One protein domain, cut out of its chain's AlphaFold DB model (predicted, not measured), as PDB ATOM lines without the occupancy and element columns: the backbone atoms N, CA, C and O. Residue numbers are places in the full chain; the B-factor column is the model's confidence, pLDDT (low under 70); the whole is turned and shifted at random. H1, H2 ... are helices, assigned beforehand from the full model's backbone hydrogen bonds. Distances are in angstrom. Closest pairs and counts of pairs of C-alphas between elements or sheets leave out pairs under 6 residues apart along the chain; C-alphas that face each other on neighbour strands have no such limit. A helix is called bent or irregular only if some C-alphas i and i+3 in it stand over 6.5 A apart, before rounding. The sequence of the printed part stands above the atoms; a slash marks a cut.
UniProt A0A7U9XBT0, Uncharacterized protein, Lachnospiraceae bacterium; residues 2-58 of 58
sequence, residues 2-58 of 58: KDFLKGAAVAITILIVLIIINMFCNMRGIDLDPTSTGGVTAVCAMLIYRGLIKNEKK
ATOM      1  N   LYS A   2      11.156  45.768  40.027       62.44
ATOM      2  CA  LYS A   2      12.343  45.319  40.791       62.44
ATOM      3  C   LYS A   2      13.557  45.021  39.902       62.44
ATOM      4  O   LYS A   2      14.658  45.441  40.233       62.44
ATOM      5  N   ASP A   3      13.351  44.376  38.757       71.44
ATOM      6  CA  ASP A   3      14.439  44.045  37.827       71.44
ATOM      7  C   ASP A   3      14.986  45.266  37.086       71.44
ATOM      8  O   ASP A   3      16.178  45.338  36.809       71.44
ATOM      9  N   PHE A   4      14.143  46.275  36.856       75.00
ATOM     10  CA  PHE A   4      14.569  47.556  36.293       75.00
ATOM     11  C   PHE A   4      15.449  48.329  37.283       75.00
ATOM     12  O   PHE A   4      16.512  48.816  36.915       75.00
ATOM     13  N   LEU A   5      15.060  48.362  38.565       77.00
ATOM     14  CA  LEU A   5      15.879  48.945  39.634       77.00
ATOM     15  C   LEU A   5      17.205  48.195  39.816       77.00
ATOM     16  O   LEU A   5      18.249  48.811  40.007       77.00
ATOM     17  N   LYS A   6      17.170  46.861  39.723       74.56
ATOM     18  CA  LYS A   6      18.362  46.011  39.805       74.56
ATOM     19  C   LYS A   6      19.299  46.251  38.615       74.56
ATOM     20  O   LYS A   6      20.505  46.355  38.812       74.56
ATOM     21  N   GLY A   7      18.754  46.413  37.408       79.62
ATOM     22  CA  GLY A   7      19.513  46.796  36.214       79.62
ATOM     23  C   GLY A   7      20.126  48.193  36.330       79.62
ATOM     24  O   GLY A   7      21.308  48.368  36.042       79.62
ATOM     25  N   ALA A   8      19.364  49.166  36.834       87.19
ATOM     26  CA  ALA A   8      19.854  50.520  37.080       87.19
ATOM     27  C   ALA A   8      20.997  50.540  38.109       87.19
ATOM     28  O   ALA A   8      22.014  51.186  37.879       87.19
ATOM     29  N   ALA A   9      20.882  49.778  39.201       81.69
ATOM     30  CA  ALA A   9      21.938  49.669  40.207       81.69
ATOM     31  C   ALA A   9      23.246  49.099  39.626       81.69
ATOM     32  O   ALA A   9      24.333  49.610  39.907       81.69
ATOM     33  N   VAL A  10      23.148  48.081  38.767       86.25
ATOM     34  CA  VAL A  10      24.309  47.515  38.065       86.25
ATOM     35  C   VAL A  10      24.921  48.542  37.108       86.25
ATOM     36  O   VAL A  10      26.134  48.745  37.133       86.25
ATOM     37  N   ALA A  11      24.102  49.247  36.323       85.12
ATOM     38  CA  ALA A  11      24.577  50.274  35.395       85.12
ATOM     39  C   ALA A  11      25.299  51.428  36.113       85.12
ATOM     40  O   ALA A  11      26.378  51.837  35.688       85.12
ATOM     41  N   ILE A  12      24.750  51.906  37.236       88.62
ATOM     42  CA  ILE A  12      25.367  52.951  38.068       88.62
ATOM     43  C   ILE A  12      26.723  52.482  38.601       88.62
ATOM     44  O   ILE A  12      27.697  53.228  38.551       88.62
ATOM     45  N   THR A  13      26.814  51.232  39.056       85.06
ATOM     46  CA  THR A  13      28.072  50.672  39.570       85.06
ATOM     47  C   THR A  13      29.147  50.627  38.480       85.06
ATOM     48  O   THR A  13      30.282  51.038  38.712       85.06
ATOM     49  N   ILE A  14      28.785  50.189  37.269       84.69
ATOM     50  CA  ILE A  14      29.702  50.138  36.121       84.69
ATOM     51  C   ILE A  14      30.155  51.548  35.720       84.69
ATOM     52  O   ILE A  14      31.342  51.754  35.468       84.69
ATOM     53  N   LEU A  15      29.245  52.527  35.710       83.19
ATOM     54  CA  LEU A  15      29.572  53.923  35.406       83.19
ATOM     55  C   LEU A  15      30.556  54.521  36.413       83.19
ATOM     56  O   LEU A  15      31.511  55.176  36.006       83.19
ATOM     57  N   ILE A  16      30.370  54.264  37.712       86.38
ATOM     58  CA  ILE A  16      31.288  54.739  38.756       86.38
ATOM     59  C   ILE A  16      32.693  54.166  38.540       86.38
ATOM     60  O   ILE A  16      33.671  54.912  38.560       86.38
ATOM     61  N   VAL A  17      32.803  52.859  38.280       84.31
ATOM     62  CA  VAL A  17      34.094  52.212  37.996       84.31
ATOM     63  C   VAL A  17      34.747  52.821  36.753       84.31
ATOM     64  O   VAL A  17      35.942  53.113  36.769       84.31
ATOM     65  N   LEU A  18      33.966  53.077  35.700       80.25
ATOM     66  CA  LEU A  18      34.468  53.671  34.462       80.25
ATOM     67  C   LEU A  18      34.983  55.102  34.676       80.25
ATOM     68  O   LEU A  18      36.046  55.446  34.168       80.25
ATOM     69  N   ILE A  19      34.281  55.911  35.476       82.69
ATOM     70  CA  ILE A  19      34.705  57.271  35.842       82.69
ATOM     71  C   ILE A  19      36.028  57.240  36.615       82.69
ATOM     72  O   ILE A  19      36.920  58.029  36.314       82.69
ATOM     73  N   ILE A  20      36.187  56.317  37.571       80.50
ATOM     74  CA  ILE A  20      37.424  56.177  38.358       80.50
ATOM     75  C   ILE A  20      38.606  55.798  37.458       80.50
ATOM     76  O   ILE A  20      39.673  56.403  37.560       80.50
ATOM     77  N   ILE A  21      38.418  54.831  36.554       80.31
ATOM     78  CA  ILE A  21      39.455  54.415  35.596       80.31
ATOM     79  C   ILE A  21      39.836  55.586  34.690       80.31
ATOM     80  O   ILE A  21      41.020  55.869  34.512       80.31
ATOM     81  N   ASN A  22      38.838  56.298  34.164       75.25
ATOM     82  CA  ASN A  22      39.067  57.427  33.272       75.25
ATOM     83  C   ASN A  22      39.812  58.564  33.988       75.25
ATOM     84  O   ASN A  22      40.776  59.107  33.461       75.25
ATOM     85  N   MET A  23      39.442  58.860  35.236       77.62
ATOM     86  CA  MET A  23      40.125  59.840  36.083       77.62
ATOM     87  C   MET A  23      41.587  59.448  36.363       77.62
ATOM     88  O   MET A  23      42.471  60.303  36.316       77.62
ATOM     89  N   PHE A  24      41.863  58.165  36.618       76.94
ATOM     90  CA  PHE A  24      43.220  57.666  36.858       76.94
ATOM     91  C   PHE A  24      44.101  57.714  35.601       76.94
ATOM     92  O   PHE A  24      45.260  58.125  35.672       76.94
ATOM     93  N   CYS A  25      43.557  57.329  34.445       73.06
ATOM     94  CA  CYS A  25      44.256  57.415  33.163       73.06
ATOM     95  C   CYS A  25      44.511  58.868  32.749       73.06
ATOM     96  O   CYS A  25      45.644  59.201  32.401       73.06
ATOM     97  N   ASN A  26      43.520  59.748  32.920       76.31
ATOM     98  CA  ASN A  26      43.658  61.176  32.647       76.31
ATOM     99  C   ASN A  26      44.738  61.828  33.532       76.31
ATOM    100  O   ASN A  26      45.567  62.589  33.042       76.31
ATOM    101  N   MET A  27      44.819  61.462  34.821       76.12
ATOM    102  CA  MET A  27      45.900  61.917  35.714       76.12
ATOM    103  C   MET A  27      47.298  61.457  35.280       76.12
ATOM    104  O   MET A  27      48.291  62.079  35.649       76.12
ATOM    105  N   ARG A  28      47.396  60.370  34.510       76.25
ATOM    106  CA  ARG A  28      48.659  59.835  33.986       76.25
ATOM    107  C   ARG A  28      48.984  60.321  32.570       76.25
ATOM    108  O   ARG A  28      49.978  59.868  32.010       76.25
ATOM    109  N   GLY A  29      48.169  61.213  31.999       68.38
ATOM    110  CA  GLY A  29      48.302  61.656  30.607       68.38
ATOM    111  C   GLY A  29      48.025  60.544  29.590       68.38
ATOM    112  O   GLY A  29      48.471  60.625  28.451       68.38
ATOM    113  N   ILE A  30      47.341  59.477  30.017       69.50
ATOM    114  CA  ILE A  30      46.899  58.390  29.150       69.50
ATOM    115  C   ILE A  30      45.494  58.757  28.693       69.50
ATOM    116  O   ILE A  30      44.536  58.619  29.458       69.50
ATOM    117  N   ASP A  31      45.381  59.222  27.454       65.44
ATOM    118  CA  ASP A  31      44.086  59.412  26.813       65.44
ATOM    119  C   ASP A  31      43.397  58.054  26.693       65.44
ATOM    120  O   ASP A  31      43.918  57.107  26.088       65.44
ATOM    121  N   LEU A  32      42.237  57.936  27.334       62.62
ATOM    122  CA  LEU A  32      41.428  56.730  27.286       62.62
ATOM    123  C   LEU A  32      40.731  56.689  25.924       62.62
ATOM    124  O   LEU A  32      39.561  57.045  25.791       62.62
ATOM    125  N   ASP A  33      41.481  56.297  24.893       65.69
ATOM    126  CA  ASP A  33      40.976  56.271  23.526       65.69
ATOM    127  C   ASP A  33      39.699  55.409  23.461       65.69
ATOM    128  O   ASP A  33      39.652  54.317  24.057       65.69
ATOM    129  N   PRO A  34      38.641  55.866  22.766       63.78
ATOM    130  CA  PRO A  34      37.394  55.119  22.612       63.78
ATOM    131  C   PRO A  34      37.610  53.695  22.074       63.78
ATOM    132  O   PRO A  34      36.808  52.812  22.372       63.78
ATOM    133  N   THR A  35      38.716  53.428  21.374       65.75
ATOM    134  CA  THR A  35      39.136  52.085  20.948       65.75
ATOM    135  C   THR A  35      39.527  51.193  22.126       65.75
ATOM    136  O   THR A  35      39.116  50.035  22.197       65.75
ATOM    137  N   SER A  36      40.290  51.725  23.084       63.78
ATOM    138  CA  SER A  36      40.733  50.989  24.274       63.78
ATOM    139  C   SER A  36      39.560  50.736  25.225       63.78
ATOM    140  O   SER A  36      39.322  49.610  25.668       63.78
ATOM    141  N   THR A  37      38.739  51.766  25.448       67.69
ATOM    142  CA  THR A  37      37.524  51.663  26.268       67.69
ATOM    143  C   THR A  37      36.492  50.732  25.627       67.69
ATOM    144  O   THR A  37      35.884  49.913  26.322       67.69
ATOM    145  N   GLY A  38      36.337  50.797  24.300       69.62
ATOM    146  CA  GLY A  38      35.488  49.908  23.504       69.62
ATOM    147  C   GLY A  38      35.946  48.447  23.547       69.62
ATOM    148  O   GLY A  38      35.127  47.545  23.718       69.62
ATOM    149  N   GLY A  39      37.258  48.200  23.482       75.12
ATOM    150  CA  GLY A  39      37.832  46.860  23.621       75.12
ATOM    151  C   GLY A  39      37.573  46.253  25.002       75.12
ATOM    152  O   GLY A  39      37.097  45.122  25.107       75.12
ATOM    153  N   VAL A  40      37.810  47.019  26.070       74.06
ATOM    154  CA  VAL A  40      37.564  46.566  27.451       74.06
ATOM    155  C   VAL A  40      36.079  46.293  27.694       74.06
ATOM    156  O   VAL A  40      35.730  45.261  28.271       74.06
ATOM    157  N   THR A  41      35.184  47.166  27.222       73.25
ATOM    158  CA  THR A  41      33.733  46.949  27.361       73.25
ATOM    159  C   THR A  41      33.247  45.738  26.569       73.25
ATOM    160  O   THR A  41      32.443  44.972  27.098       73.25
ATOM    161  N   ALA A  42      33.772  45.498  25.363       76.06
ATOM    162  CA  ALA A  42      33.446  44.311  24.574       76.06
ATOM    163  C   ALA A  42      33.871  43.010  25.279       76.06
ATOM    164  O   ALA A  42      33.078  42.070  25.377       76.06
ATOM    165  N   VAL A  43      35.088  42.963  25.834       80.31
ATOM    166  CA  VAL A  43      35.581  41.795  26.586       80.31
ATOM    167  C   VAL A  43      34.756  41.571  27.857       80.31
ATOM    168  O   VAL A  43      34.331  40.444  28.120       80.31
ATOM    169  N   CYS A  44      34.460  42.629  28.617       75.06
ATOM    170  CA  CYS A  44      33.608  42.544  29.806       75.06
ATOM    171  C   CYS A  44      32.196  42.045  29.471       75.06
ATOM    172  O   CYS A  44      31.695  41.140  30.138       75.06
ATOM    173  N   ALA A  45      31.571  42.577  28.417       77.94
ATOM    174  CA  ALA A  45      30.256  42.133  27.963       77.94
ATOM    175  C   ALA A  45      30.268  40.651  27.564       77.94
ATOM    176  O   ALA A  45      29.379  39.895  27.959       77.94
ATOM    177  N   MET A  46      31.309  40.209  26.851       83.62
ATOM    178  CA  MET A  46      31.462  38.814  26.442       83.62
ATOM    179  C   MET A  46      31.635  37.878  27.647       83.62
ATOM    180  O   MET A  46      31.015  36.817  27.688       83.62
ATOM    181  N   LEU A  47      32.429  38.266  28.652       79.56
ATOM    182  CA  LEU A  47      32.624  37.484  29.878       79.56
ATOM    183  C   LEU A  47      31.351  37.402  30.726       79.56
ATOM    184  O   LEU A  47      31.012  36.319  31.204       79.56
ATOM    185  N   ILE A  48      30.622  38.513  30.870       80.56
ATOM    186  CA  ILE A  48      29.341  38.560  31.585       80.56
ATOM    187  C   ILE A  48      28.311  37.674  30.881       80.56
ATOM    188  O   ILE A  48      27.696  36.827  31.526       80.56
ATOM    189  N   TYR A  49      28.170  37.802  29.560       79.38
ATOM    190  CA  TYR A  49      27.255  36.989  28.757       79.38
ATOM    191  C   TYR A  49      27.579  35.495  28.862       79.38
ATOM    192  O   TYR A  49      26.704  34.669  29.126       79.38
ATOM    193  N   ARG A  50      28.862  35.139  28.740       80.12
ATOM    194  CA  ARG A  50      29.323  33.752  28.860       80.12
ATOM    195  C   ARG A  50      29.112  33.203  30.273       80.12
ATOM    196  O   ARG A  50      28.751  32.040  30.417       80.12
ATOM    197  N   GLY A  51      29.308  34.027  31.303       79.44
ATOM    198  CA  GLY A  51      29.038  33.681  32.699       79.44
ATOM    199  C   GLY A  51      27.549  33.476  32.991       79.44
ATOM    200  O   GLY A  51      27.196  32.511  33.666       79.44
ATOM    201  N   LEU A  52      26.680  34.330  32.443       78.38
ATOM    202  CA  LEU A  52      25.220  34.218  32.544       78.38
ATOM    203  C   LEU A  52      24.709  32.931  31.890       78.38
ATOM    204  O   LEU A  52      24.070  32.133  32.567       78.38
ATOM    205  N   ILE A  53      25.096  32.652  30.639       75.25
ATOM    206  CA  ILE A  53      24.693  31.417  29.937       75.25
ATOM    207  C   ILE A  53      25.163  30.163  30.680       75.25
ATOM    208  O   ILE A  53      24.470  29.147  30.713       75.25
ATOM    209  N   LYS A  54      26.353  30.207  31.286       64.31
ATOM    210  CA  LYS A  54      26.899  29.067  32.030       64.31
ATOM    211  C   LYS A  54      26.150  28.809  33.345       64.31
ATOM    212  O   LYS A  54      26.156  27.675  33.810       64.31
ATOM    213  N   ASN A  55      25.509  29.829  33.920       58.97
ATOM    214  CA  ASN A  55      24.642  29.690  35.094       58.97
ATOM    215  C   ASN A  55      23.188  29.345  34.730       58.97
ATOM    216  O   ASN A  55      22.489  28.796  35.569       58.97
ATOM    217  N   GLU A  56      22.748  29.608  33.498       56.62
ATOM    218  CA  GLU A  56      21.389  29.293  33.021       56.62
ATOM    219  C   GLU A  56      21.188  27.797  32.702       56.62
ATOM    220  O   GLU A  56      20.062  27.316  32.633       56.62
ATOM    221  N   LYS A  57      22.280  27.034  32.536       52.56
ATOM    222  CA  LYS A  57      22.251  25.571  32.343       52.56
ATOM    223  C   LYS A  57      22.359  24.754  33.643       52.56
ATOM    224  O   LYS A  57      22.720  23.579  33.566       52.56
ATOM    225  N   LYS A  58      22.110  25.349  34.812       46.78
ATOM    226  CA  LYS A  58      22.155  24.649  36.104       46.78
ATOM    227  C   LYS A  58      20.792  24.616  36.778       46.78
ATOM    228  O   LYS A  58      20.130  25.672  36.792       46.78
TER     229      LYS A  58
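AT A GLANCE: This is residues 2 to 58 of the 58 residues of an uncharacterized protein of Lachnospiraceae bacterium (UniProt A0A7U9XBT0). Two long helices, H1 and then H2, make an open V: a short link at one end joins them, and H2 folds back from it with a gap between the two arms. The free parts of the arms, residues 2 to 17 of H1 and residues 42 to 58, of which 42 to 56 belong to H2, stick out with no other part of the model beside them. The printed part has 57 residues, with two named helices, no named strand, and the class all helix. It is loose, with a radius of gyration of the C-alphas of 14.4 A, and elongated, spanning 45 by 23 by 14 A.

HOW THE PARTS SIT: Begin at Lys 2 and read along H1, residues 2 to 27; after the link of 6 residues you reach H2, residues 34 to 56. The two helices are apart: no C-alpha of the one is within 8 A of the other. Look at the backbone O and N atoms: in H1 and H2 every O i to N i+4 pair is within hydrogen-bond range.

IN THESE COORDINATES: Find C-alpha 2 at (12.343, 45.319, 40.791); from there H1 runs 37.8 A to C-alpha 27 at (45.900, 61.917, 35.714). Then find C-alpha 34 at (37.394, 55.119, 22.612), where H2 begins; it runs 32.1 A to C-alpha 56 at (21.389, 29.293, 33.021). Neither helix is bent.

THE WHOLE: The two C-alphas farthest apart are those of Gly 29 and Lys 58, 45.6 A. The printed part has no cut and ends at residue 58, the chain's last residue; the link from H1 to H2 is short. In the B-factor column the mean pLDDT of the printed part is 74.7, and you will find values under 70 at residue 2, residues 29 to 38 and residues 54 to 58.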